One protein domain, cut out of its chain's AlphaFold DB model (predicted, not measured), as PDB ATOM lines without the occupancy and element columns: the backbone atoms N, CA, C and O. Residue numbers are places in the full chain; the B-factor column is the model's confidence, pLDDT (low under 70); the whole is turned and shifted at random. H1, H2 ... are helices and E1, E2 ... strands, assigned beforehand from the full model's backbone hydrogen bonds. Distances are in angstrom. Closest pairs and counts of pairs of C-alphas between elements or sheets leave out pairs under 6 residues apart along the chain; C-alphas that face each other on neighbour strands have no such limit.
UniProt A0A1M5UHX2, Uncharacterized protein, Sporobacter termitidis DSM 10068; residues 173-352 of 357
ATOM      1  N   SER A 173      19.442   8.914   2.501       76.44
ATOM      2  CA  SER A 173      20.639   8.180   2.906       76.44
ATOM      3  C   SER A 173      21.339   7.623   1.673       76.44
ATOM      4  O   SER A 173      20.700   6.974   0.844       76.44
ATOM      5  N   ILE A 174      22.641   7.856   1.563       78.44
ATOM      6  CA  ILE A 174      23.491   7.324   0.500       78.44
ATOM      7  C   ILE A 174      24.780   6.772   1.105       78.44
ATOM      8  O   ILE A 174      25.417   7.437   1.922       78.44
ATOM      9  N   ASP A 175      25.159   5.560   0.709       85.31
ATOM     10  CA  ASP A 175      26.466   4.999   1.043       85.31
ATOM     11  C   ASP A 175      27.529   5.642   0.154       85.31
ATOM     12  O   ASP A 175      27.368   5.708  -1.069       85.31
ATOM     13  N   THR A 176      28.602   6.142   0.769       87.44
ATOM     14  CA  THR A 176      29.678   6.838   0.056       87.44
ATOM     15  C   THR A 176      31.055   6.252   0.326       87.44
ATOM     16  O   THR A 176      31.234   5.459   1.253       87.44
ATOM     17  N   ASP A 177      32.055   6.711  -0.430       86.19
ATOM     18  CA  ASP A 177      33.473   6.431  -0.181       86.19
ATOM     19  C   ASP A 177      33.984   6.939   1.183       86.19
ATOM     20  O   ASP A 177      35.070   6.551   1.610       86.19
ATOM     21  N   TYR A 178      33.171   7.717   1.909       84.81
ATOM     22  CA  TYR A 178      33.436   8.210   3.266       84.81
ATOM     23  C   TYR A 178      32.400   7.754   4.306       84.81
ATOM     24  O   TYR A 178      32.380   8.267   5.426       84.81
ATOM     25  N   GLY A 179      31.554   6.778   3.962       85.69
ATOM     26  CA  GLY A 179      30.501   6.243   4.827       85.69
ATOM     27  C   GLY A 179      29.098   6.727   4.457       85.69
ATOM     28  O   GLY A 179      28.897   7.412   3.454       85.69
ATOM     29  N   ALA A 180      28.101   6.335   5.249       83.56
ATOM     30  CA  ALA A 180      26.712   6.706   4.996       83.56
ATOM     31  C   ALA A 180      26.474   8.195   5.297       83.56
ATOM     32  O   ALA A 180      26.762   8.668   6.398       83.56
ATOM     33  N   ILE A 181      25.913   8.921   4.329       80.25
ATOM     34  CA  ILE A 181      25.569  10.344   4.432       80.25
ATOM     35  C   ILE A 181      24.053  10.507   4.329       80.25
ATOM     36  O   ILE A 181      23.423   9.920   3.451       80.25
ATOM     37  N   LYS A 182      23.475  11.352   5.190       78.19
ATOM     38  CA  LYS A 182      22.058  11.750   5.183       78.19
ATOM     39  C   LYS A 182      21.862  13.202   4.736       78.19
ATOM     40  O   LYS A 182      22.147  14.142   5.475       78.19
ATOM     41  N   THR A 183      21.325  13.420   3.549       70.00
ATOM     42  CA  THR A 183      21.141  14.771   2.992       70.00
ATOM     43  C   THR A 183      19.680  15.140   2.779       70.00
ATOM     44  O   THR A 183      18.888  14.308   2.370       70.00
ATOM     45  N   ARG A 184      19.333  16.415   2.973       61.53
ATOM     46  CA  ARG A 184      17.986  16.948   2.710       61.53
ATOM     47  C   ARG A 184      17.628  17.030   1.230       61.53
ATOM     48  O   ARG A 184      16.454  16.995   0.884       61.53
ATOM     49  N   ASN A 185      18.627  17.138   0.353       65.62
ATOM     50  CA  ASN A 185      18.400  17.467  -1.049       65.62
ATOM     51  C   ASN A 185      18.879  16.344  -1.965       65.62
ATOM     52  O   ASN A 185      20.076  16.060  -2.043       65.62
ATOM     53  N   ASN A 186      17.939  15.787  -2.719       70.12
ATOM     54  CA  ASN A 186      18.180  14.934  -3.872       70.12
ATOM     55  C   ASN A 186      17.534  15.600  -5.074       70.12
ATOM     56  O   ASN A 186      16.349  15.929  -5.034       70.12
ATOM     57  N   TYR A 187      18.309  15.826  -6.118       64.25
ATOM     58  CA  TYR A 187      17.780  16.380  -7.345       64.25
ATOM     59  C   TYR A 187      18.608  15.896  -8.523       64.25
ATOM     60  O   TYR A 187      19.816  15.669  -8.440       64.25
ATOM     61  N   GLU A 188      17.936  15.734  -9.651       65.50
ATOM     62  CA  GLU A 188      18.601  15.469 -10.914       65.50
ATOM     63  C   GLU A 188      19.224  16.787 -11.394       65.50
ATOM     64  O   GLU A 188      18.514  17.772 -11.607       65.50
ATOM     65  N   LYS A 189      20.557  16.832 -11.530       69.88
ATOM     66  CA  LYS A 189      21.255  17.914 -12.241       69.88
ATOM     67  C   LYS A 189      21.526  17.464 -13.676       69.88
ATOM     68  O   LYS A 189      22.530  16.792 -13.914       69.88
ATOM     69  N   PRO A 190      20.668  17.818 -14.650       62.97
ATOM     70  CA  PRO A 190      20.869  17.433 -16.045       62.97
ATOM     71  C   PRO A 190      22.032  18.186 -16.701       62.97
ATOM     72  O   PRO A 190      22.368  17.923 -17.849       62.97
ATOM     73  N   ASP A 191      22.631  19.155 -16.028       70.81
ATOM     74  CA  ASP A 191      23.788  19.913 -16.485       70.81
ATOM     75  C   ASP A 191      25.092  19.446 -15.828       70.81
ATOM     76  O   ASP A 191      26.132  20.048 -16.067       70.81
ATOM     77  N   LEU A 192      25.052  18.376 -15.030       75.62
ATOM     78  CA  LEU A 192      26.238  17.787 -14.432       75.62
ATOM     79  C   LEU A 192      26.897  16.817 -15.411       75.62
ATOM     80  O   LEU A 192      26.256  15.913 -15.951       75.62
ATOM     81  N   PHE A 193      28.193  16.987 -15.632       70.31
ATOM     82  CA  PHE A 193      28.966  16.101 -16.487       70.31
ATOM     83  C   PHE A 193      30.353  15.884 -15.904       70.31
ATOM     84  O   PHE A 193      30.988  16.790 -15.358       70.31
ATOM     85  N   PHE A 194      30.845  14.659 -16.054       67.44
ATOM     86  CA  PHE A 194      32.268  14.423 -15.940       67.44
ATOM     87  C   PHE A 194      32.924  15.025 -17.159       67.44
ATOM     88  O   PHE A 194      32.581  14.726 -18.302       67.44
ATOM     89  N   THR A 195      33.880  15.888 -16.892       63.91
ATOM     90  CA  THR A 195      34.754  16.415 -17.915       63.91
ATOM     91  C   THR A 195      36.102  15.778 -17.670       63.91
ATOM     92  O   THR A 195      36.731  15.967 -16.622       63.91
ATOM     93  N   ARG A 196      36.519  14.951 -18.632       54.28
ATOM     94  CA  ARG A 196      37.898  14.489 -18.696       54.28
ATOM     95  C   ARG A 196      38.733  15.679 -19.115       54.28
ATOM     96  O   ARG A 196      39.043  15.889 -20.281       54.28
ATOM     97  N   TYR A 197      39.065  16.492 -18.139       56.38
ATOM     98  CA  TYR A 197      40.171  17.371 -18.327       56.38
ATOM     99  C   TYR A 197      41.426  16.508 -18.171       56.38
ATOM    100  O   TYR A 197      41.752  16.063 -17.077       56.38
ATOM    101  N   ASP A 198      42.229  16.414 -19.230       52.84
ATOM    102  CA  ASP A 198      43.679  16.233 -19.056       52.84
ATOM    103  C   ASP A 198      44.299  17.400 -18.243       52.84
ATOM    104  O   ASP A 198      45.500  17.415 -17.990       52.84
ATOM    105  N   ARG A 199      43.457  18.368 -17.832       51.72
ATOM    106  CA  ARG A 199      43.709  19.430 -16.871       51.72
ATOM    107  C   ARG A 199      43.130  19.142 -15.477       51.72
ATOM    108  O   ARG A 199      41.941  18.986 -15.258       51.72
ATOM    109  N   GLY A 200      43.980  19.144 -14.482       61.97
ATOM    110  CA  GLY A 200      43.611  19.265 -13.092       61.97
ATOM    111  C   GLY A 200      42.868  20.546 -12.692       61.97
ATOM    112  O   GLY A 200      42.416  21.334 -13.520       61.97
ATOM    113  N   ILE A 201      42.783  20.794 -11.385       69.06
ATOM    114  CA  ILE A 201      42.270  22.055 -10.838       69.06
ATOM    115  C   ILE A 201      43.194  23.184 -11.294       69.06
ATOM    116  O   ILE A 201      44.384  23.171 -10.970       69.06
ATOM    117  N   LEU A 202      42.655  24.159 -12.029       72.38
ATOM    118  CA  LEU A 202      43.395  25.364 -12.390       72.38
ATOM    119  C   LEU A 202      43.515  26.275 -11.169       72.38
ATOM    120  O   LEU A 202      42.528  26.749 -10.612       72.38
ATOM    121  N   LEU A 203      44.754  26.524 -10.778       72.69
ATOM    122  CA  LEU A 203      45.137  27.376  -9.669       72.69
ATOM    123  C   LEU A 203      45.780  28.624 -10.258       72.69
ATOM    124  O   LEU A 203      46.812  28.547 -10.923       72.69
ATOM    125  N   THR A 204      45.168  29.778 -10.026       70.62
ATOM    126  CA  THR A 204      45.736  31.062 -10.445       70.62
ATOM    127  C   THR A 204      46.332  31.730  -9.220       70.62
ATOM    128  O   THR A 204      45.646  31.896  -8.214       70.62
ATOM    129  N   ASN A 205      47.619  32.070  -9.270       68.94
ATOM    130  CA  ASN A 205      48.239  32.834  -8.190       68.94
ATOM    131  C   ASN A 205      47.930  34.338  -8.318       68.94
ATOM    132  O   ASN A 205      47.384  34.792  -9.324       68.94
ATOM    133  N   SER A 206      48.330  35.129  -7.320       71.00
ATOM    134  CA  SER A 206      48.117  36.586  -7.286       71.00
ATOM    135  C   SER A 206      48.720  37.348  -8.474       71.00
ATOM    136  O   SER A 206      48.301  38.464  -8.761       71.00
ATOM    137  N   ASN A 207      49.680  36.752  -9.183       73.69
ATOM    138  CA  ASN A 207      50.334  37.343 -10.351       73.69
ATOM    139  C   ASN A 207      49.691  36.896 -11.678       73.69
ATOM    140  O   ASN A 207      50.249  37.152 -12.743       73.69
ATOM    141  N   GLY A 208      48.561  36.182 -11.631       71.19
ATOM    142  CA  GLY A 208      47.865  35.673 -12.813       71.19
ATOM    143  C   GLY A 208      48.514  34.442 -13.454       71.19
ATOM    144  O   GLY A 208      48.048  33.984 -14.496       71.19
ATOM    145  N   ALA A 209      49.572  33.878 -12.858       75.69
ATOM    146  CA  ALA A 209      50.185  32.663 -13.377       75.69
ATOM    147  C   ALA A 209      49.310  31.451 -13.045       75.69
ATOM    148  O   ALA A 209      48.923  31.242 -11.891       75.69
ATOM    149  N   GLN A 210      49.029  30.646 -14.068       75.19
ATOM    150  CA  GLN A 210      48.185  29.464 -13.962       75.19
ATOM    151  C   GLN A 210      49.033  28.211 -13.764       75.19
ATOM    152  O   GLN A 210      49.916  27.884 -14.560       75.19
ATOM    153  N   SER A 211      48.746  27.508 -12.680       74.88
ATOM    154  CA  SER A 211      49.239  26.169 -12.388       74.88
ATOM    155  C   SER A 211      48.073  25.200 -12.393       74.88
ATOM    156  O   SER A 211      46.917  25.593 -12.256       74.88
ATOM    157  N   GLU A 212      48.374  23.925 -12.539       77.50
ATOM    158  CA  GLU A 212      47.366  22.893 -12.642       77.50
ATOM    159  C   GLU A 212      47.677  21.745 -11.686       77.50
ATOM    160  O   GLU A 212      48.806  21.242 -11.641       77.50
ATOM    161  N   LEU A 213      46.658  21.331 -10.932       76.12
ATOM    162  CA  LEU A 213      46.718  20.185 -10.039       76.12
ATOM    163  C   LEU A 213      45.925  19.000 -10.589       76.12
ATOM    164  O   LEU A 213      44.704  18.947 -10.433       76.12
ATOM    165  N   THR A 214      46.606  18.028 -11.192       77.19
ATOM    166  CA  THR A 214      45.967  16.822 -11.737       77.19
ATOM    167  C   THR A 214      45.294  15.997 -10.630       77.19
ATOM    168  O   THR A 214      45.960  15.561  -9.691       77.19
ATOM    169  N   ALA A 215      43.987  15.749 -10.756       78.25
ATOM    170  CA  ALA A 215      43.270  14.818  -9.886       78.25
ATOM    171  C   ALA A 215      43.738  13.373 -10.173       78.25
ATOM    172  O   ALA A 215      43.792  13.000 -11.346       78.25
ATOM    173  N   PRO A 216      44.067  12.547  -9.161       81.44
ATOM    174  CA  PRO A 216      44.518  11.168  -9.366       81.44
ATOM    175  C   PRO A 216      43.566  10.293 -10.189       81.44
ATOM    176  O   PRO A 216      44.036   9.478 -10.980       81.44
ATOM    177  N   SER A 217      42.250  10.486 -10.066       78.19
ATOM    178  CA  SER A 217      41.260   9.808 -10.912       78.19
ATOM    179  C   SER A 217      41.315  10.216 -12.391       78.19
ATOM    180  O   SER A 217      40.822   9.478 -13.242       78.19
ATOM    181  N   GLY A 218      41.901  11.374 -12.709       75.69
ATOM    182  CA  GLY A 218      41.896  11.973 -14.044       75.69
ATOM    183  C   GLY A 218      40.589  12.685 -14.410       75.69
ATOM    184  O   GLY A 218      40.428  13.084 -15.562       75.69
ATOM    185  N   TYR A 219      39.660  12.845 -13.461       74.62
ATOM    186  CA  TYR A 219      38.364  13.477 -13.704       74.62
ATOM    187  C   TYR A 219      38.062  14.582 -12.695       74.62
ATOM    188  O   TYR A 219      38.375  14.492 -11.509       74.62
ATOM    189  N   VAL A 220      37.387  15.616 -13.189       78.62
ATOM    190  CA  VAL A 220      36.751  16.660 -12.387       78.62
ATOM    191  C   VAL A 220      35.285  16.695 -12.802       78.62
ATOM    192  O   VAL A 220      34.941  16.508 -13.973       78.62
ATOM    193  N   LEU A 221      34.414  16.895 -11.826       79.56
ATOM    194  CA  LEU A 221      32.988  17.041 -12.051       79.56
ATOM    195  C   LEU A 221      32.700  18.519 -12.322       79.56
ATOM    196  O   LEU A 221      33.157  19.367 -11.565       79.56
ATOM    197  N   ALA A 222      31.964  18.849 -13.378       77.25
ATOM    198  CA  ALA A 222      31.592  20.231 -13.669       77.25
ATOM    199  C   ALA A 222      30.087  20.353 -13.897       77.25
ATOM    200  O   ALA A 222      29.445  19.407 -14.361       77.25
ATOM    201  N   ASP A 223      29.535  21.516 -13.560       72.62
ATOM    202  CA  ASP A 223      28.167  21.874 -13.921       72.62
ATOM    203  C   ASP A 223      28.108  22.819 -15.131       72.62
ATOM    204  O   ASP A 223      29.120  23.358 -15.594       72.62
ATOM    205  N   GLY A 224      26.899  23.014 -15.666       64.44
ATOM    206  CA  GLY A 224      26.665  23.850 -16.845       64.44
ATOM    207  C   GLY A 224      26.924  25.340 -16.618       64.44
ATOM    208  O   GLY A 224      26.945  26.101 -17.584       64.44
ATOM    209  N   TYR A 225      27.145  25.753 -15.368       66.00
ATOM    210  CA  TYR A 225      27.440  27.129 -14.970       66.00
ATOM    211  C   TYR A 225      28.940  27.371 -14.753       66.00
ATOM    212  O   TYR A 225      29.341  28.484 -14.415       66.00
ATOM    213  N   GLY A 226      29.779  26.358 -14.991       66.69
ATOM    214  CA  GLY A 226      31.231  26.461 -14.874       66.69
ATOM    215  C   GLY A 226      31.760  26.233 -13.457       66.69
ATOM    216  O   GLY A 226      32.954  26.432 -13.225       66.69
ATOM    217  N   VAL A 227      30.922  25.786 -12.515       73.19
ATOM    218  CA  VAL A 227      31.395  25.354 -11.198       73.19
ATOM    219  C   VAL A 227      32.036  23.980 -11.344       73.19
ATOM    220  O   VAL A 227      31.457  23.053 -11.908       73.19
ATOM    221  N   SER A 228      33.260  23.855 -10.841       79.56
ATOM    222  CA  SER A 228      34.012  22.601 -10.840       79.56
ATOM    223  C   SER A 228      34.065  22.011  -9.437       79.56
ATOM    224  O   SER A 228      34.223  22.739  -8.454       79.56
ATOM    225  N   TYR A 229      33.992  20.690  -9.351       84.81
ATOM    226  CA  TYR A 229      34.038  19.915  -8.127       84.81
ATOM    227  C   TYR A 229      35.065  18.787  -8.240       84.81
ATOM    228  O   TYR A 229      35.188  18.108  -9.258       84.81
ATOM    229  N   VAL A 230      35.791  18.573  -7.156       86.25
ATOM    230  CA  VAL A 230      36.914  17.648  -7.051       86.25
ATOM    231  C   VAL A 230      36.511  16.540  -6.107       86.25
ATOM    232  O   VAL A 230      35.973  16.804  -5.030       86.25
ATOM    233  N   ARG A 231      36.783  15.296  -6.493       89.31
ATOM    234  CA  ARG A 231      36.501  14.159  -5.628       89.31
ATOM    235  C   ARG A 231      37.310  14.274  -4.334       89.31
ATOM    236  O   ARG A 231      38.510  14.545  -4.359       89.31
ATOM    237  N   LEU A 232      36.661  14.056  -3.199       89.31
ATOM    238  CA  LEU A 232      37.285  14.192  -1.887       89.31
ATOM    239  C   LEU A 232      38.490  13.246  -1.739       89.31
ATOM    240  O   LEU A 232      39.541  13.669  -1.262       89.31
ATOM    241  N   SER A 233      38.387  12.014  -2.241       89.69
ATOM    242  CA  SER A 233      39.473  11.019  -2.210       89.69
ATOM    243  C   SER A 233      40.669  11.383  -3.080       89.69
ATOM    244  O   SER A 233      41.808  11.165  -2.666       89.69
ATOM    245  N   ASP A 234      40.437  12.040  -4.213       88.25
ATOM    246  CA  ASP A 234      41.506  12.608  -5.034       88.25
ATOM    247  C   ASP A 234      42.255  13.713  -4.288       88.25
ATOM    248  O   ASP A 234      43.487  13.740  -4.279       88.25
ATOM    249  N   LEU A 235      41.523  14.601  -3.610       87.31
ATOM    250  CA  LEU A 235      42.125  15.680  -2.834       87.31
ATOM    251  C   LEU A 235      42.961  15.147  -1.662       87.31
ATOM    252  O   LEU A 235      44.065  15.638  -1.420       87.31
ATOM    253  N   CYS A 236      42.477  14.112  -0.970       89.62
ATOM    254  CA  CYS A 236      43.226  13.448   0.100       89.62
ATOM    255  C   CYS A 236      44.539  12.860  -0.416       89.62
ATOM    256  O   CYS A 236      45.590  13.055   0.193       89.62
ATOM    257  N   ALA A 237      44.490  12.179  -1.562       88.81
ATOM    258  CA  ALA A 237      45.664  11.581  -2.182       88.81
ATOM    259  C   ALA A 237      46.696  12.639  -2.603       88.81
ATOM    260  O   ALA A 237      47.890  12.459  -2.357       88.81
ATOM    261  N   VAL A 238      46.250  13.763  -3.175       85.56
ATOM    262  CA  VAL A 238      47.124  14.888  -3.543       85.56
ATOM    263  C   VAL A 238      47.829  15.480  -2.328       85.56
ATOM    264  O   VAL A 238      49.046  15.665  -2.342       85.56
ATOM    265  N   LEU A 239      47.062  15.799  -1.285       86.06
ATOM    266  CA  LEU A 239      47.582  16.458  -0.089       86.06
ATOM    267  C   LEU A 239      48.353  15.497   0.821       86.06
ATOM    268  O   LEU A 239      48.963  15.940   1.791       86.06
ATOM    269  N   LYS A 240      48.305  14.185   0.536       88.69
ATOM    270  CA  LYS A 240      48.678  13.120   1.480       88.69
ATOM    271  C   LYS A 240      47.999  13.342   2.837       88.69
ATOM    272  O   LYS A 240      48.624  13.199   3.886       88.69
ATOM    273  N   ALA A 241      46.740  13.768   2.783       87.88
ATOM    274  CA  ALA A 241      45.960  14.152   3.941       87.88
ATOM    275  C   ALA A 241      45.214  12.951   4.513       87.88
ATOM    276  O   ALA A 241      44.666  12.130   3.773       87.88
ATOM    277  N   GLU A 242      45.099  12.920   5.835       89.31
ATOM    278  CA  GLU A 242      44.015  12.206   6.490       89.31
ATOM    279  C   GLU A 242      42.763  13.078   6.419       89.31
ATOM    280  O   GLU A 242      42.789  14.262   6.768       89.31
ATOM    281  N   CYS A 243      41.661  12.499   5.952       88.44
ATOM    282  CA  CYS A 243      40.381  13.182   5.867       88.44
ATOM    283  C   CYS A 243      39.319  12.379   6.593       88.44
ATOM    284  O   CYS A 243      39.165  11.180   6.357       88.44
ATOM    285  N   THR A 244      38.554  13.058   7.438       86.88
ATOM    286  CA  THR A 244      37.368  12.488   8.073       86.88
ATOM    287  C   THR A 244      36.167  13.354   7.737       86.88
ATOM    288  O   THR A 244      36.166  14.551   8.010       86.88
ATOM    289  N   LEU A 245      35.128  12.745   7.174       86.06
ATOM    290  CA  LEU A 245      33.812  13.364   7.103       86.06
ATOM    291  C   LEU A 245      33.053  12.994   8.379       86.06
ATOM    292  O   LEU A 245      32.741  11.823   8.600       86.06
ATOM    293  N   ARG A 246      32.759  13.976   9.229       82.94
ATOM    294  CA  ARG A 246      31.933  13.772  10.419       82.94
ATOM    295  C   ARG A 246      30.539  14.302  10.170       82.94
ATOM    296  O   ARG A 246      30.354  15.437   9.745       82.94
ATOM    297  N   GLN A 247      29.558  13.486  10.512       80.94
ATOM    298  CA  GLN A 247      28.181  13.915  10.645       80.94
ATOM    299  C   GLN A 247      27.908  14.157  12.125       80.94
ATOM    300  O   GLN A 247      28.067  13.264  12.955       80.94
ATOM    301  N   THR A 248      27.457  15.357  12.450       78.44
ATOM    302  CA  THR A 248      26.882  15.679  13.752       78.44
ATOM    303  C   THR A 248      25.379  15.810  13.592       78.44
ATOM    304  O   THR A 248      24.886  16.330  12.594       78.44
ATOM    305  N   THR A 249      24.641  15.260  14.548       74.31
ATOM    306  CA  THR A 249      23.187  15.395  14.596       74.31
ATOM    307  C   THR A 249      22.867  16.395  15.688       74.31
ATOM    308  O   THR A 249      23.232  16.187  16.844       74.31
ATOM    309  N   LEU A 250      22.228  17.489  15.307       69.25
ATOM    310  CA  LEU A 250      21.654  18.446  16.227       69.25
ATOM    311  C   LEU A 250      20.172  18.119  16.348       69.25
ATOM    312  O   LEU A 250      19.397  18.316  15.419       69.25
ATOM    313  N   ASP A 251      19.810  17.601  17.510       72.38
ATOM    314  CA  ASP A 251      18.425  17.434  17.910       72.38
ATOM    315  C   ASP A 251      17.923  18.770  18.470       72.38
ATOM    316  O   ASP A 251      18.373  19.234  19.522       72.38
ATOM    317  N   ALA A 252      17.069  19.436  17.701       62.84
ATOM    318  CA  ALA A 252      16.536  20.745  18.006       62.84
ATOM    319  C   ALA A 252      15.034  20.655  18.233       62.84
ATOM    320  O   ALA A 252      14.241  20.512  17.307       62.84
ATOM    321  N   SER A 253      14.630  20.842  19.479       69.56
ATOM    322  CA  SER A 253      13.236  21.077  19.826       69.56
ATOM    323  C   SER A 253      13.027  22.511  20.272       69.56
ATOM    324  O   SER A 253      13.876  23.075  20.965       69.56
ATOM    325  N   GLY A 254      11.876  23.085  19.957       62.12
ATOM    326  CA  GLY A 254      11.530  24.418  20.426       62.12
ATOM    327  C   GLY A 254      10.052  24.699  20.286       62.12
ATOM    328  O   GLY A 254       9.263  23.787  20.062       62.12
ATOM    329  N   THR A 255       9.676  25.967  20.431       63.47
ATOM    330  CA  THR A 255       8.292  26.407  20.272       63.47
ATOM    331  C   THR A 255       8.235  27.580  19.297       63.47
ATOM    332  O   THR A 255       8.899  28.594  19.504       63.47
ATOM    333  N   TRP A 256       7.454  27.453  18.225       49.50
ATOM    334  CA  TRP A 256       7.191  28.527  17.269       49.50
ATOM    335  C   TRP A 256       6.418  29.687  17.926       49.50
ATOM    336  O   TRP A 256       5.700  29.472  18.905       49.50
ATOM    337  N   PRO A 257       6.450  30.912  17.359       43.97
ATOM    338  CA  PRO A 257       5.714  32.071  17.889       43.97
ATOM    339  C   PRO A 257       4.198  31.868  18.041       43.97
ATOM    340  O   PRO A 257       3.547  32.566  18.814       43.97
ATOM    341  N   ASN A 258       3.622  30.902  17.323       47.62
ATOM    342  CA  ASN A 258       2.212  30.520  17.421       47.62
ATOM    343  C   ASN A 258       1.920  29.482  18.531       47.62
ATOM    344  O   ASN A 258       0.808  28.946  18.595       47.62
ATOM    345  N   GLY A 259       2.902  29.203  19.394       50.09
ATOM    346  CA  GLY A 259       2.788  28.330  20.563       50.09
ATOM    347  C   GLY A 259       2.948  26.838  20.273       50.09
ATOM    348  O   GLY A 259       2.746  26.031  21.172       50.09
ATOM    349  N   MET A 260       3.284  26.449  19.043       41.97
ATOM    350  CA  MET A 260       3.531  25.049  18.710       41.97
ATOM    351  C   MET A 260       4.922  24.584  19.080       41.97
ATOM    352  O   MET A 260       5.883  25.241  18.698       41.97
ATOM    353  N   SER A 261       5.037  23.383  19.631       49.97
ATOM    354  CA  SER A 261       6.324  22.708  19.721       49.97
ATOM    355  C   SER A 261       6.769  22.143  18.367       49.97
ATOM    356  O   SER A 261       5.957  21.604  17.617       49.97
ATOM    357  N   TYR A 262       8.061  22.232  18.074       55.38
ATOM    358  CA  TYR A 262       8.714  21.518  16.983       55.38
ATOM    359  C   TYR A 262       9.823  20.627  17.534       55.38
ATOM    360  O   TYR A 262      10.340  20.859  18.628       55.38
ATOM    361  N   HIS A 263      10.164  19.606  16.759       53.91
ATOM    362  CA  HIS A 263      11.295  18.713  16.973       53.91
ATOM    363  C   HIS A 263      11.891  18.436  15.597       53.91
ATOM    364  O   HIS A 263      11.209  17.885  14.732       53.91
ATOM    365  N   GLU A 264      13.111  18.907  15.374       55.62
ATOM    366  CA  GLU A 264      13.845  18.813  14.121       55.62
ATOM    367  C   GLU A 264      15.210  18.181  14.383       55.62
ATOM    368  O   GLU A 264      15.931  18.553  15.305       55.62
ATOM    369  N   LEU A 265      15.586  17.229  13.534       57.78
ATOM    370  CA  LEU A 265      16.939  16.692  13.501       57.78
ATOM    371  C   LEU A 265      17.698  17.398  12.383       57.78
ATOM    372  O   LEU A 265      17.442  17.157  11.205       57.78
ATOM    373  N   TYR A 266      18.648  18.254  12.732       62.97
ATOM    374  CA  TYR A 266      19.583  18.826  11.771       62.97
ATOM    375  C   TYR A 266      20.817  17.937  11.657       62.97
ATOM    376  O   TYR A 266      21.400  17.523  12.657       62.97
ATOM    377  N   TYR A 267      21.248  17.674  10.429       68.56
ATOM    378  CA  TYR A 267      22.522  17.015  10.166       68.56
ATOM    379  C   TYR A 267      23.513  18.066   9.690       68.56
ATOM    380  O   TYR A 267      23.358  18.616   8.599       68.56
ATOM    381  N   THR A 268      24.519  18.331  10.515       74.00
ATOM    382  CA  THR A 268      25.628  19.223  10.180       74.00
ATOM    383  C   THR A 268      26.848  18.377   9.895       74.00
ATOM    384  O   THR A 268      27.216  17.506  10.690       74.00
ATOM    385  N   TYR A 269      27.494  18.636   8.770       78.00
ATOM    386  CA  TYR A 269      28.684  17.912   8.364       78.00
ATOM    387  C   TYR A 269      29.920  18.750   8.642       78.00
ATOM    388  O   TYR A 269      29.906  19.963   8.459       78.00
ATOM    389  N   SER A 270      31.002  18.111   9.061       81.06
ATOM    390  CA  SER A 270      32.328  18.710   9.036       81.06
ATOM    391  C   SER A 270      33.263  17.830   8.228       81.06
ATOM    392  O   SER A 270      33.258  16.606   8.365       81.06
ATOM    393  N   VAL A 271      34.054  18.451   7.363       84.81
ATOM    394  CA  VAL A 271      35.186  17.783   6.728       84.81
ATOM    395  C   VAL A 271      36.434  18.216   7.475       84.81
ATOM    396  O   VAL A 271      36.775  19.398   7.491       84.81
ATOM    397  N   ASP A 272      37.093  17.259   8.112       86.00
ATOM    398  CA  ASP A 272      38.327  17.485   8.846       86.00
ATOM    399  C   ASP A 272      39.499  17.011   7.990       86.00
ATOM    400  O   ASP A 272      39.613  15.819   7.702       86.00
ATOM    401  N   PHE A 273      40.377  17.936   7.609       87.25
ATOM    402  CA  PHE A 273      41.633  17.635   6.929       87.25
ATOM    403  C   PHE A 273      42.805  17.759   7.891       87.25
ATOM    404  O   PHE A 273      42.974  18.793   8.540       87.25
ATOM    405  N   THR A 274      43.656  16.735   7.918       87.81
ATOM    406  CA  THR A 274      44.965  16.783   8.573       87.81
ATOM    407  C   THR A 274      46.045  16.453   7.556       87.81
ATOM    408  O   THR A 274      46.068  15.356   7.003       87.81
ATOM    409  N   TYR A 275      46.938  17.405   7.288       88.75
ATOM    410  CA  TYR A 275      48.040  17.221   6.344       88.75
ATOM    411  C   TYR A 275      49.267  18.043   6.734       88.75
ATOM    412  O   TYR A 275      49.173  19.081   7.401       88.75
ATOM    413  N   ASP A 276      50.433  17.578   6.290       85.81
ATOM    414  CA  ASP A 276      51.668  18.344   6.406       85.81
ATOM    415  C   ASP A 276      51.665  19.470   5.363       85.81
ATOM    416  O   ASP A 276      51.703  19.235   4.155       85.81
ATOM    417  N   LYS A 277      51.629  20.717   5.846       78.00
ATOM    418  CA  LYS A 277      51.632  21.930   5.012       78.00
ATOM    419  C   LYS A 277      52.889  22.048   4.138       78.00
ATOM    420  O   LYS A 277      52.885  22.825   3.189       78.00
ATOM    421  N   ASN A 278      53.945  21.292   4.443       79.44
ATOM    422  CA  ASN A 278      55.185  21.256   3.667       79.44
ATOM    423  C   ASN A 278      55.184  20.181   2.574       79.44
ATOM    424  O   ASN A 278      56.179  20.043   1.857       79.44
ATOM    425  N   VAL A 279      54.103  19.405   2.428       76.94
ATOM    426  CA  VAL A 279      53.978  18.447   1.328       76.94
ATOM    427  C   VAL A 279      54.035  19.211   0.013       76.94
ATOM    428  O   VAL A 279      53.145  19.989  -0.326       76.94
ATOM    429  N   ALA A 280      55.104  18.966  -0.743       75.38
ATOM    430  CA  ALA A 280      55.243  19.491  -2.088       75.38
ATOM    431  C   ALA A 280      54.173  18.853  -2.981       75.38
ATOM    432  O   ALA A 280      54.268  17.681  -3.359       75.38
ATOM    433  N   VAL A 281      53.150  19.635  -3.311       78.44
ATOM    434  CA  VAL A 281      52.142  19.247  -4.291       78.44
ATOM    435  C   VAL A 281      52.723  19.476  -5.681       78.44
ATOM    436  O   VAL A 281      53.133  20.583  -6.026       78.44
ATOM    437  N   ALA A 282      52.804  18.408  -6.473       77.44
ATOM    438  CA  ALA A 282      53.336  18.477  -7.825       77.44
ATOM    439  C   ALA A 282      52.355  19.230  -8.731       77.44
ATOM    440  O   ALA A 282      51.344  18.681  -9.166       77.44
ATOM    441  N   LEU A 283      52.674  20.490  -9.015       77.06
ATOM    442  CA  LEU A 283      51.927  21.323  -9.945       77.06
ATOM    443  C   LEU A 283      52.596  21.316 -11.310       77.06
ATOM    444  O   LEU A 283      53.823  21.382 -11.420       77.06
ATOM    445  N   LYS A 284      51.778  21.265 -12.355       78.19
ATOM    446  CA  LYS A 284      52.243  21.416 -13.732       78.19
ATOM    447  C   LYS A 284      51.878  22.816 -14.232       78.19
ATOM    448  O   LYS A 284      50.845  23.348 -13.822       78.19
ATOM    449  N   PRO A 285      52.693  23.434 -15.103       74.44
ATOM    450  CA  PRO A 285      52.266  24.624 -15.831       74.44
ATOM    451  C   PRO A 285      50.970  24.326 -16.586       74.44
ATOM    452  O   PRO A 285      50.879  23.285 -17.240       74.44
ATOM    453  N   ALA A 286      49.987  25.225 -16.507       68.12
ATOM    454  CA  ALA A 286      48.755  25.054 -17.266       68.12
ATOM    455  C   ALA A 286      49.073  25.056 -18.778       68.12
ATOM    456  O   ALA A 286      49.809  25.934 -19.245       68.12
ATOM    457  N   PRO A 287      48.553  24.099 -19.567       63.06
ATOM    458  CA  PRO A 287      48.816  24.062 -20.998       63.06
ATOM    459  C   PRO A 287      48.208  25.292 -21.683       63.06
ATOM    460  O   PRO A 287      47.043  25.636 -21.470       63.06
ATOM    461  N   SER A 288      48.995  25.958 -22.532       60.78
ATOM    462  CA  SER A 288      48.552  27.144 -23.265       60.78
ATOM    463  C   SER A 288      47.501  26.770 -24.319       60.78
ATOM    464  O   SER A 288      47.824  26.134 -25.319       60.78
ATOM    465  N   GLY A 289      46.252  27.199 -24.128       59.38
ATOM    466  CA  GLY A 289      45.284  27.342 -25.223       59.38
ATOM    467  C   GLY A 289      44.555  26.091 -25.734       59.38
ATOM    468  O   GLY A 289      43.818  26.215 -26.708       59.38
ATOM    469  N   ALA A 290      44.672  24.915 -25.115       50.38
ATOM    470  CA  ALA A 290      43.760  23.814 -25.448       50.38
ATOM    471  C   ALA A 290      42.360  24.112 -24.875       50.38
ATOM    472  O   ALA A 290      42.256  24.631 -23.764       50.38
ATOM    473  N   ALA A 291      41.276  23.811 -25.591       54.62
ATOM    474  CA  ALA A 291      39.933  23.682 -25.011       54.62
ATOM    475  C   ALA A 291      39.819  22.295 -24.340       54.62
ATOM    476  O   ALA A 291      40.592  21.411 -24.701       54.62
ATOM    477  N   PRO A 292      38.962  22.082 -23.324       54.66
ATOM    478  CA  PRO A 292      38.722  20.732 -22.810       54.66
ATOM    479  C   PRO A 292      38.381  19.775 -23.954       54.66
ATOM    480  O   PRO A 292      37.458  20.051 -24.722       54.66
ATOM    481  N   GLU A 293      39.102  18.659 -24.066       54.03
ATOM    482  CA  GLU A 293      38.631  17.553 -24.894       54.03
ATOM    483  C   GLU A 293      37.372  16.994 -24.228       54.03
ATOM    484  O   GLU A 293      37.374  16.661 -23.047       54.03
ATOM    485  N   THR A 294      36.259  16.974 -24.956       54.72
ATOM    486  CA  THR A 294      34.957  16.583 -24.411       54.72
ATOM    487  C   THR A 294      34.708  15.100 -24.657       54.72
ATOM    488  O   THR A 294      34.260  14.712 -25.735       54.72
ATOM    489  N   PRO A 295      34.844  14.263 -23.623       53.09
ATOM    490  CA  PRO A 295      33.874  13.222 -23.376       53.09
ATOM    491  C   PRO A 295      33.058  13.671 -22.165       53.09
ATOM    492  O   PRO A 295      33.459  13.475 -21.023       53.09
ATOM    493  N   ALA A 296      31.921  14.316 -22.429       60.06
ATOM    494  CA  ALA A 296      30.924  14.610 -21.409       60.06
ATOM    495  C   ALA A 296      30.195  13.303 -21.070       60.06
ATOM    496  O   ALA A 296      29.104  13.042 -21.583       60.06
ATOM    497  N   TRP A 297      30.822  12.438 -20.271       67.19
ATOM    498  CA  TRP A 297      30.077  11.331 -19.685       67.19
ATOM    499  C   TRP A 297      29.206  11.900 -18.570       67.19
ATOM    500  O   TRP A 297      29.675  12.622 -17.687       67.19
ATOM    501  N   ARG A 298      27.910  11.624 -18.654       67.19
ATOM    502  CA  ARG A 298      26.951  12.031 -17.640       67.19
ATOM    503  C   ARG A 298      26.880  10.918 -16.609       67.19
ATOM    504  O   ARG A 298      26.722   9.771 -17.019       67.19
ATOM    505  N   PRO A 299      26.976  11.232 -15.311       66.44
ATOM    506  CA  PRO A 299      26.524  10.278 -14.321       66.44
ATOM    507  C   PRO A 299      25.056   9.962 -14.618       66.44
ATOM    508  O   PRO A 299      24.228  10.870 -14.688       66.44
ATOM    509  N   ASP A 300      24.736   8.684 -14.801       63.34
ATOM    510  CA  ASP A 300      23.350   8.215 -14.949       63.34
ATOM    511  C   ASP A 300      22.582   8.301 -13.607       63.34
ATOM    512  O   ASP A 300      21.398   7.966 -13.520       63.34
ATOM    513  N   GLY A 301      23.273   8.719 -12.540       64.75
ATOM    514  CA  GLY A 301      22.813   8.700 -11.163       64.75
ATOM    515  C   GLY A 301      22.234  10.014 -10.647       64.75
ATOM    516  O   GLY A 301      22.514  11.120 -11.111       64.75
ATOM    517  N   LYS A 302      21.425   9.868  -9.598       70.31
ATOM    518  CA  LYS A 302      20.893  10.974  -8.801       70.31
ATOM    519  C   LYS A 302      22.026  11.722  -8.099       70.31
ATOM    520  O   LYS A 302      22.946  11.102  -7.565       70.31
ATOM    521  N   CYS A 303      21.927  13.048  -8.065       77.00
ATOM    522  CA  CYS A 303      22.870  13.903  -7.360       77.00
ATOM    523  C   CYS A 303      22.275  14.349  -6.023       77.00
ATOM    524  O   CYS A 303      21.128  14.795  -5.933       77.00
ATOM    525  N   TYR A 304      23.090  14.293  -4.979       80.06
ATOM    526  CA  TYR A 304      22.688  14.673  -3.634       80.06
ATOM    527  C   TYR A 304      23.542  15.844  -3.146       80.06
ATOM    528  O   TYR A 304      24.763  15.785  -3.245       80.06
ATOM    529  N   LYS A 305      22.929  16.915  -2.621       79.06
ATOM    530  CA  LYS A 305      23.666  18.110  -2.148       79.06
ATOM    531  C   LYS A 305      23.625  18.227  -0.640       79.06
ATOM    532  O   LYS A 305      22.543  18.275  -0.070       79.06
ATOM    533  N   ILE A 306      24.780  18.357  -0.005       77.38
ATOM    534  CA  ILE A 306      24.908  18.619   1.428       77.38
ATOM    535  C   ILE A 306      25.076  20.129   1.627       77.38
ATOM    536  O   ILE A 306      26.080  20.693   1.199       77.38
ATOM    537  N   ASN A 307      24.090  20.795   2.236       67.12
ATOM    538  CA  ASN A 307      24.079  22.262   2.352       67.12
ATOM    539  C   ASN A 307      24.841  22.797   3.575       67.12
ATOM    540  O   ASN A 307      25.409  23.878   3.490       67.12
ATOM    541  N   ASP A 308      24.879  22.044   4.678       70.12
ATOM    542  CA  ASP A 308      25.488  22.487   5.938       70.12
ATOM    543  C   ASP A 308      26.786  21.735   6.197       70.12
ATOM    544  O   ASP A 308      26.808  20.701   6.871       70.12
ATOM    545  N   VAL A 309      27.866  22.250   5.612       72.19
ATOM    546  CA  VAL A 309      29.205  21.680   5.746       72.19
ATOM    547  C   VAL A 309      30.175  22.716   6.304       72.19
ATOM    548  O   VAL A 309      30.397  23.762   5.699       72.19
ATOM    549  N   GLY A 310      30.792  22.404   7.442       74.25
ATOM    550  CA  GLY A 310      31.971  23.095   7.959       74.25
ATOM    551  C   GLY A 310      33.269  22.453   7.464       74.25
ATOM    552  O   GLY A 310      33.320  21.250   7.210       74.25
ATOM    553  N   LEU A 311      34.339  23.241   7.362       75.75
ATOM    554  CA  LEU A 311      35.681  22.730   7.080       75.75
ATOM    555  C   LEU A 311      36.579  22.976   8.292       75.75
ATOM    556  O   LEU A 311      36.675  24.104   8.775       75.75
ATOM    557  N   SER A 312      37.266  21.937   8.749       78.56
ATOM    558  CA  SER A 312      38.339  22.045   9.732       78.56
ATOM    559  C   SER A 312      39.656  21.650   9.083       78.56
ATOM    560  O   SER A 312      39.740  20.627   8.402       78.56
ATOM    561  N   VAL A 313      40.689  22.464   9.272       79.31
ATOM    562  CA  VAL A 313      42.005  22.249   8.668       79.31
ATOM    563  C   VAL A 313      43.057  22.259   9.758       79.31
ATOM    564  O   VAL A 313      43.266  23.277  10.410       79.31
ATOM    565  N   ASN A 314      43.721  21.124   9.973       82.19
ATOM    566  CA  ASN A 314      44.706  20.930  11.040       82.19
ATOM    567  C   ASN A 314      44.185  21.387  12.423       82.19
ATOM    568  O   ASN A 314      44.933  21.939  13.227       82.19
ATOM    569  N   GLY A 315      42.890  21.167  12.686       77.62
ATOM    570  CA  GLY A 315      42.217  21.537  13.936       77.62
ATOM    571  C   GLY A 315      41.633  22.954  13.979       77.62
ATOM    572  O   GLY A 315      40.949  23.287  14.945       77.62
ATOM    573  N   GLU A 316      41.844  23.780  12.951       76.31
ATOM    574  CA  GLU A 316      41.269  25.126  12.853       76.31
ATOM    575  C   GLU A 316      39.971  25.100  12.038       76.31
ATOM    576  O   GLU A 316      39.965  24.734  10.863       76.31
ATOM    577  N   THR A 317      38.854  25.502  12.651       74.12
ATOM    578  CA  THR A 317      37.551  25.571  11.968       74.12
ATOM    579  C   THR A 317      37.433  26.855  11.155       74.12
ATOM    580  O   THR A 317      37.581  27.953  11.691       74.12
ATOM    581  N   GLY A 318      37.108  26.725   9.869       62.03
ATOM    582  CA  GLY A 318      36.789  27.837   8.980       62.03
ATOM    583  C   GLY A 318      35.405  27.684   8.350       62.03
ATOM    584  O   GLY A 318      34.984  26.581   8.001       62.03
ATOM    585  N   GLN A 319      34.700  28.799   8.161       55.59
ATOM    586  CA  GLN A 319      33.522  28.847   7.292       55.59
ATOM    587  C   GLN A 319      33.963  29.206   5.867       55.59
ATOM    588  O   GLN A 319      34.778  30.110   5.664       55.59
ATOM    589  N   PHE A 320      33.462  28.470   4.873       53.81
ATOM    590  CA  PHE A 320      33.725  28.730   3.459       53.81
ATOM    591  C   PHE A 320      32.438  29.212   2.808       53.81
ATOM    592  O   PHE A 320      31.550  28.420   2.508       53.81
ATOM    593  N   LEU A 321      32.358  30.520   2.604       47.75
ATOM    594  CA  LEU A 321      31.239  31.184   1.951       47.75
ATOM    595  C   LEU A 321      31.689  31.523   0.524       47.75
ATOM    596  O   LEU A 321      32.725  32.161   0.339       47.75
ATOM    597  N   LEU A 322      30.962  31.051  -0.491       42.41
ATOM    598  CA  LEU A 322      31.156  31.487  -1.874       42.41
ATOM    599  C   LEU A 322      30.532  32.879  -2.006       42.41
ATOM    600  O   LEU A 322      29.326  33.021  -1.841       42.41
ATOM    601  N   LEU A 323      31.311  33.914  -2.306       37.00
ATOM    602  CA  LEU A 323      30.755  35.238  -2.592       37.00
ATOM    603  C   LEU A 323      30.415  35.336  -4.085       37.00
ATOM    604  O   LEU A 323      31.309  35.449  -4.918       37.00
ATOM    605  N   MET A 324      29.127  35.322  -4.433       33.31
ATOM    606  CA  MET A 324      28.655  35.668  -5.781       33.31
ATOM    607  C   MET A 324      27.830  36.954  -5.724       33.31
ATOM    608  O   MET A 324      26.850  37.049  -4.988       33.31
ATOM    609  N   GLY A 325      28.235  37.981  -6.481       33.09
ATOM    610  CA  GLY A 325      27.507  39.258  -6.550       33.09
ATOM    611  C   GLY A 325      27.365  39.986  -5.204       33.09
ATOM    612  O   GLY A 325      26.365  40.667  -4.983       33.09
ATOM    613  N   GLY A 326      28.321  39.806  -4.284       28.31
ATOM    614  CA  GLY A 326      28.278  40.381  -2.933       28.31
ATOM    615  C   GLY A 326      27.352  39.651  -1.952       28.31
ATOM    616  O   GLY A 326      27.090  40.174  -0.873       28.31
ATOM    617  N   ARG A 327      26.845  38.461  -2.308       27.62
ATOM    618  CA  ARG A 327      26.091  37.580  -1.409       27.62
ATOM    619  C   ARG A 327      26.832  36.272  -1.186       27.62
ATOM    620  O   ARG A 327      27.448  35.734  -2.101       27.62
ATOM    621  N   GLU A 328      26.745  35.779   0.038       36.47
ATOM    622  CA  GLU A 328      27.323  34.512   0.460       36.47
ATOM    623  C   GLU A 328      26.406  33.349   0.058       36.47
ATOM    624  O   GLU A 328      25.225  33.319   0.405       36.47
ATOM    625  N   TYR A 329      26.950  32.381  -0.672       41.06
ATOM    626  CA  TYR A 329      26.305  31.131  -1.046       41.06
ATOM    627  C   TYR A 329      27.135  29.972  -0.491       41.06
ATOM    628  O   TYR A 329      28.353  29.920  -0.644       41.06
ATOM    629  N   ALA A 330      26.492  29.005   0.153       46.88
ATOM    630  CA  ALA A 330      27.123  27.715   0.386       46.88
ATOM    631  C   ALA A 330      26.987  26.896  -0.905       46.88
ATOM    632  O   ALA A 330      25.919  26.332  -1.192       46.88
ATOM    633  N   ASP A 331      28.048  26.830  -1.713       62.25
ATOM    634  CA  ASP A 331      28.125  25.755  -2.695       62.25
ATOM    635  C   ASP A 331      28.444  24.466  -1.942       62.25
ATOM    636  O   ASP A 331      29.557  24.209  -1.493       62.25
ATOM    637  N   GLY A 332      27.374  23.720  -1.678       72.19
ATOM    638  CA  GLY A 332      27.406  22.488  -0.909       72.19
ATOM    639  C   GLY A 332      28.231  21.387  -1.573       72.19
ATOM    640  O   GLY A 332      28.471  21.395  -2.781       72.19
ATOM    641  N   ILE A 333      28.614  20.405  -0.766       83.31
ATOM    642  CA  ILE A 333      29.232  19.162  -1.235       83.31
ATOM    643  C   ILE A 333      28.222  18.387  -2.077       83.31
ATOM    644  O   ILE A 333      27.041  18.319  -1.722       83.31
ATOM    645  N   LEU A 334      28.688  17.775  -3.164       86.81
ATOM    646  CA  LEU A 334      27.878  16.868  -3.971       86.81
ATOM    647  C   LEU A 334      28.237  15.415  -3.667       86.81
ATOM    648  O   LEU A 334      29.401  15.086  -3.456       86.81
ATOM    649  N   VAL A 335      27.238  14.540  -3.692       86.75
ATOM    650  CA  VAL A 335      27.432  13.092  -3.734       86.75
ATOM    651  C   VAL A 335      26.845  12.574  -5.037       86.75
ATOM    652  O   VAL A 335      25.660  12.782  -5.311       86.75
ATOM    653  N   VAL A 336      27.688  11.921  -5.834       86.94
ATOM    654  CA  VAL A 336      27.334  11.379  -7.152       86.94
ATOM    655  C   VAL A 336      27.903   9.973  -7.259       86.94
ATOM    656  O   VAL A 336      29.108   9.772  -7.084       86.94
ATOM    657  N   ASP A 337      27.028   8.997  -7.505       84.69
ATOM    658  CA  ASP A 337      27.376   7.574  -7.608       84.69
ATOM    659  C   ASP A 337      28.206   7.061  -6.414       84.69
ATOM    660  O   ASP A 337      29.179   6.327  -6.573       84.69
ATOM    661  N   GLY A 338      27.853   7.508  -5.202       85.69
ATOM    662  CA  GLY A 338      28.549   7.146  -3.961       85.69
ATOM    663  C   GLY A 338      29.899   7.843  -3.750       85.69
ATOM    664  O   GLY A 338      30.608   7.526  -2.802       85.69
ATOM    665  N   ASN A 339      30.277   8.804  -4.592       88.62
ATOM    666  CA  ASN A 339      31.528   9.545  -4.441       88.62
ATOM    667  C   ASN A 339      31.245  10.957  -3.930       88.62
ATOM    668  O   ASN A 339      30.350  11.632  -4.443       88.62
ATOM    669  N   VAL A 340      32.019  11.408  -2.943       90.12
ATOM    670  CA  VAL A 340      31.909  12.758  -2.374       90.12
ATOM    671  C   VAL A 340      32.748  13.754  -3.181       90.12
ATOM    672  O   VAL A 340      33.927  13.507  -3.437       90.12
ATOM    673  N   TYR A 341      32.170  14.900  -3.546       88.56
ATOM    674  CA  TYR A 341      32.822  15.958  -4.321       88.56
ATOM    675  C   TYR A 341      32.762  17.314  -3.608       88.56
ATOM    676  O   TYR A 341      31.690  17.803  -3.249       88.56
ATOM    677  N   LEU A 342      33.927  17.946  -3.451       85.94
ATOM    678  CA  LEU A 342      34.087  19.296  -2.912       85.94
ATOM    679  C   LEU A 342      34.158  20.330  -4.037       85.94
ATOM    680  O   LEU A 342      34.794  20.058  -5.054       85.94
ATOM    681  N   PRO A 343      33.625  21.546  -3.855       82.31
ATOM    682  CA  PRO A 343      33.879  22.630  -4.794       82.31
ATOM    683  C   PRO A 343      35.381  22.917  -4.952       82.31
ATOM    684  O   PRO A 343      36.131  22.970  -3.973       82.31
ATOM    685  N   ALA A 344      35.828  23.161  -6.185       78.56
ATOM    686  CA  ALA A 344      37.238  23.369  -6.514       78.56
ATOM    687  C   ALA A 344      37.869  24.561  -5.769       78.56
ATOM    688  O   ALA A 344      39.055  24.522  -5.445       78.56
ATOM    689  N   TYR A 345      37.089  25.594  -5.429       75.31
ATOM    690  CA  TYR A 345      37.586  26.731  -4.646       75.31
ATOM    691  C   TYR A 345      37.985  26.336  -3.211       75.31
ATOM    692  O   TYR A 345      38.941  26.888  -2.666       75.31
ATOM    693  N   MET A 346      37.300  25.359  -2.598       78.75
ATOM    694  CA  MET A 346      37.686  24.840  -1.281       78.75
ATOM    695  C   MET A 346      39.014  24.084  -1.376       78.75
ATOM    696  O   MET A 346      39.899  24.279  -0.544       78.75
ATOM    697  N   ALA A 347      39.180  23.279  -2.432       78.50
ATOM    698  CA  ALA A 347      40.429  22.576  -2.711       78.50
ATOM    699  C   ALA A 347      41.598  23.550  -2.941       78.50
ATOM    700  O   ALA A 347      42.666  23.374  -2.360       78.50
ATOM    701  N   ALA A 348      41.390  24.618  -3.719       75.56
ATOM    702  CA  ALA A 348      42.400  25.652  -3.950       75.56
ATOM    703  C   ALA A 348      42.873  26.304  -2.638       75.56
ATOM    704  O   ALA A 348      44.074  26.443  -2.406       75.56
ATOM    705  N   LYS A 349      41.947  26.629  -1.731       76.31
ATOM    706  CA  LYS A 349      42.292  27.220  -0.434       76.31
ATOM    707  C   LYS A 349      43.015  26.246   0.503       76.31
ATOM    708  O   LYS A 349      43.943  26.669   1.189       76.31
ATOM    709  N   LEU A 350      42.680  24.952   0.487       78.31
ATOM    710  CA  LEU A 350      43.464  23.916   1.186       78.31
ATOM    711  C   LEU A 350      44.907  23.824   0.664       78.31
ATOM    712  O   LEU A 350      45.834  23.546   1.418       78.31
ATOM    713  N   LEU A 351      45.121  24.131  -0.613       75.00
ATOM    714  CA  LEU A 351      46.448  24.193  -1.230       75.00
ATOM    715  C   LEU A 351      47.175  25.524  -0.971       75.00
ATOM    716  O   LEU A 351      48.263  25.735  -1.500       75.00
ATOM    717  N   GLY A 352      46.594  26.429  -0.175       72.06
ATOM    718  CA  GLY A 352      47.183  27.730   0.146       72.06
ATOM    719  C   GLY A 352      46.967  28.808  -0.918       72.06
ATOM    720  O   GLY A 352      47.617  29.849  -0.859       72.06
TER     721      GLY A 352
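AT A GLANCE: This is residues 173 to 352 of the 357 residues of an uncharacterized protein of Sporobacter termitidis DSM 10068 (UniProt A0A1M5UHX2). A curled wall of seven short strands forms the body, the hairpin E1-E2 partly covers one face of it, and the long hairpin E9-E10 runs past it, with its far end around residues 255 to 261 sticking out as an arm. Beside E10 the hairpin E12-E13 completes a second curled sheet, H1 and H2 pack near the body's inner strands, the small hairpins E5-E6 and E14-E15 project from its sides, and residues 275 to 302 wrap round the outside. The printed part has 180 residues with two named helices and seventeen named strands, E1 to E8, H1, E9 to E17, then H2, and its class is mostly strand. The seven-strand sheet has the order E3, E11, E16, E17, E8, E7, E4, all antiparallel; the other large sheet, E9, E10, E12, E13, is mixed. The whole is compact, with a radius of gyration of the C-alphas of 17.9 A, and elongated in outline, spanning 63 by 37 by 35 A.

IN THESE COORDINATES: Find C-alpha 173 at (20.639, 8.180, 2.906), where E1 (173 to 176) begins. Next come E2 (179 to 183), E3 (185 to 187), E4 (193 to 195), E5 (201 to 204), E6 (210 to 213), E7 (220 to 222) and E8 (228 to 231). H1 (232 to 239) follows, 10.7 A long. From C-alpha 242 at (44.015, 12.206, 6.490), E9 (242 to 255) runs 40.8 A, and E10 (261 to 274) returns over 40.7 A. Further on are E11 (303 to 306), E12 (309 to 313), E13 (316 to 318), E14 (322 to 324), E15 (327 to 329), E16 (333 to 336) and E17 (339 to 343), which is 13.3 A long. H2 (344 to 350) ends with C-alpha 350 at (43.464, 23.916, 1.186).

HOW THE PARTS SIT: Begin at the seven-strand sheet, strongly twisted and curled like part of a barrel, with edge strands E3 and E4. Look for N 334 and O 341 of the hairpin E16 and E17, 3.0 A apart, and for N 230 of E8 and O 342 of E17, 2.8 A. With the hairpin E1 and E2, where N 174 and O 181 are 2.9 A apart, this sheet makes a sandwich, two sheets face to face, their strands at 65 degrees. E2 runs on into E3 at 87 degrees. In the hairpin E9 and E10, N 246 and O 270 are 2.8 A apart; E12 is parallel to E10, with N 310 and O 269 at 2.8 A. E11 runs on into E12 at 67 degrees. H1 is on both large sheets; its height over the sheet of E9 is 9.3 A, and it lies over E9, slantwise at 38 degrees on the local plane. H2 is on the seven-strand sheet, its closest C-alphas to E8 being those of Ala 344 and Tyr 229, 5.0 A apart. The two helices are close but not clearly touching, Leu 235 and Ala 347 having the closest C-alphas at 7.1 A. In both helices every O i to N i+4 pair is within hydrogen-bond range. In the hairpin E5 and E6, N 203 and O 211 are 2.8 A apart, and the closest C-alphas of E5 and H2, those of Leu 203 and Ala 348, are 6.6 A apart. E14 and E15, a hairpin with N 322 and O 329 at 2.8 A, are apart from E16 and E17, for instance.

THE WHOLE: The two C-alphas farthest apart, those of Gly 259 and Ser 288, are 63.4 A apart. The printed part has no cut. The one long link, E10 to E11, has 28 residues; within it, residues 284 to 285 pair with residues 211 to 212 of E6, and residues 296 to 297 with residues 194 to 195 of E4, both antiparallel. The mean pLDDT of the printed part is 71.3, and 66 residues are under 70, among them residues 252 to 267, 286 to 301 and 318 to 331.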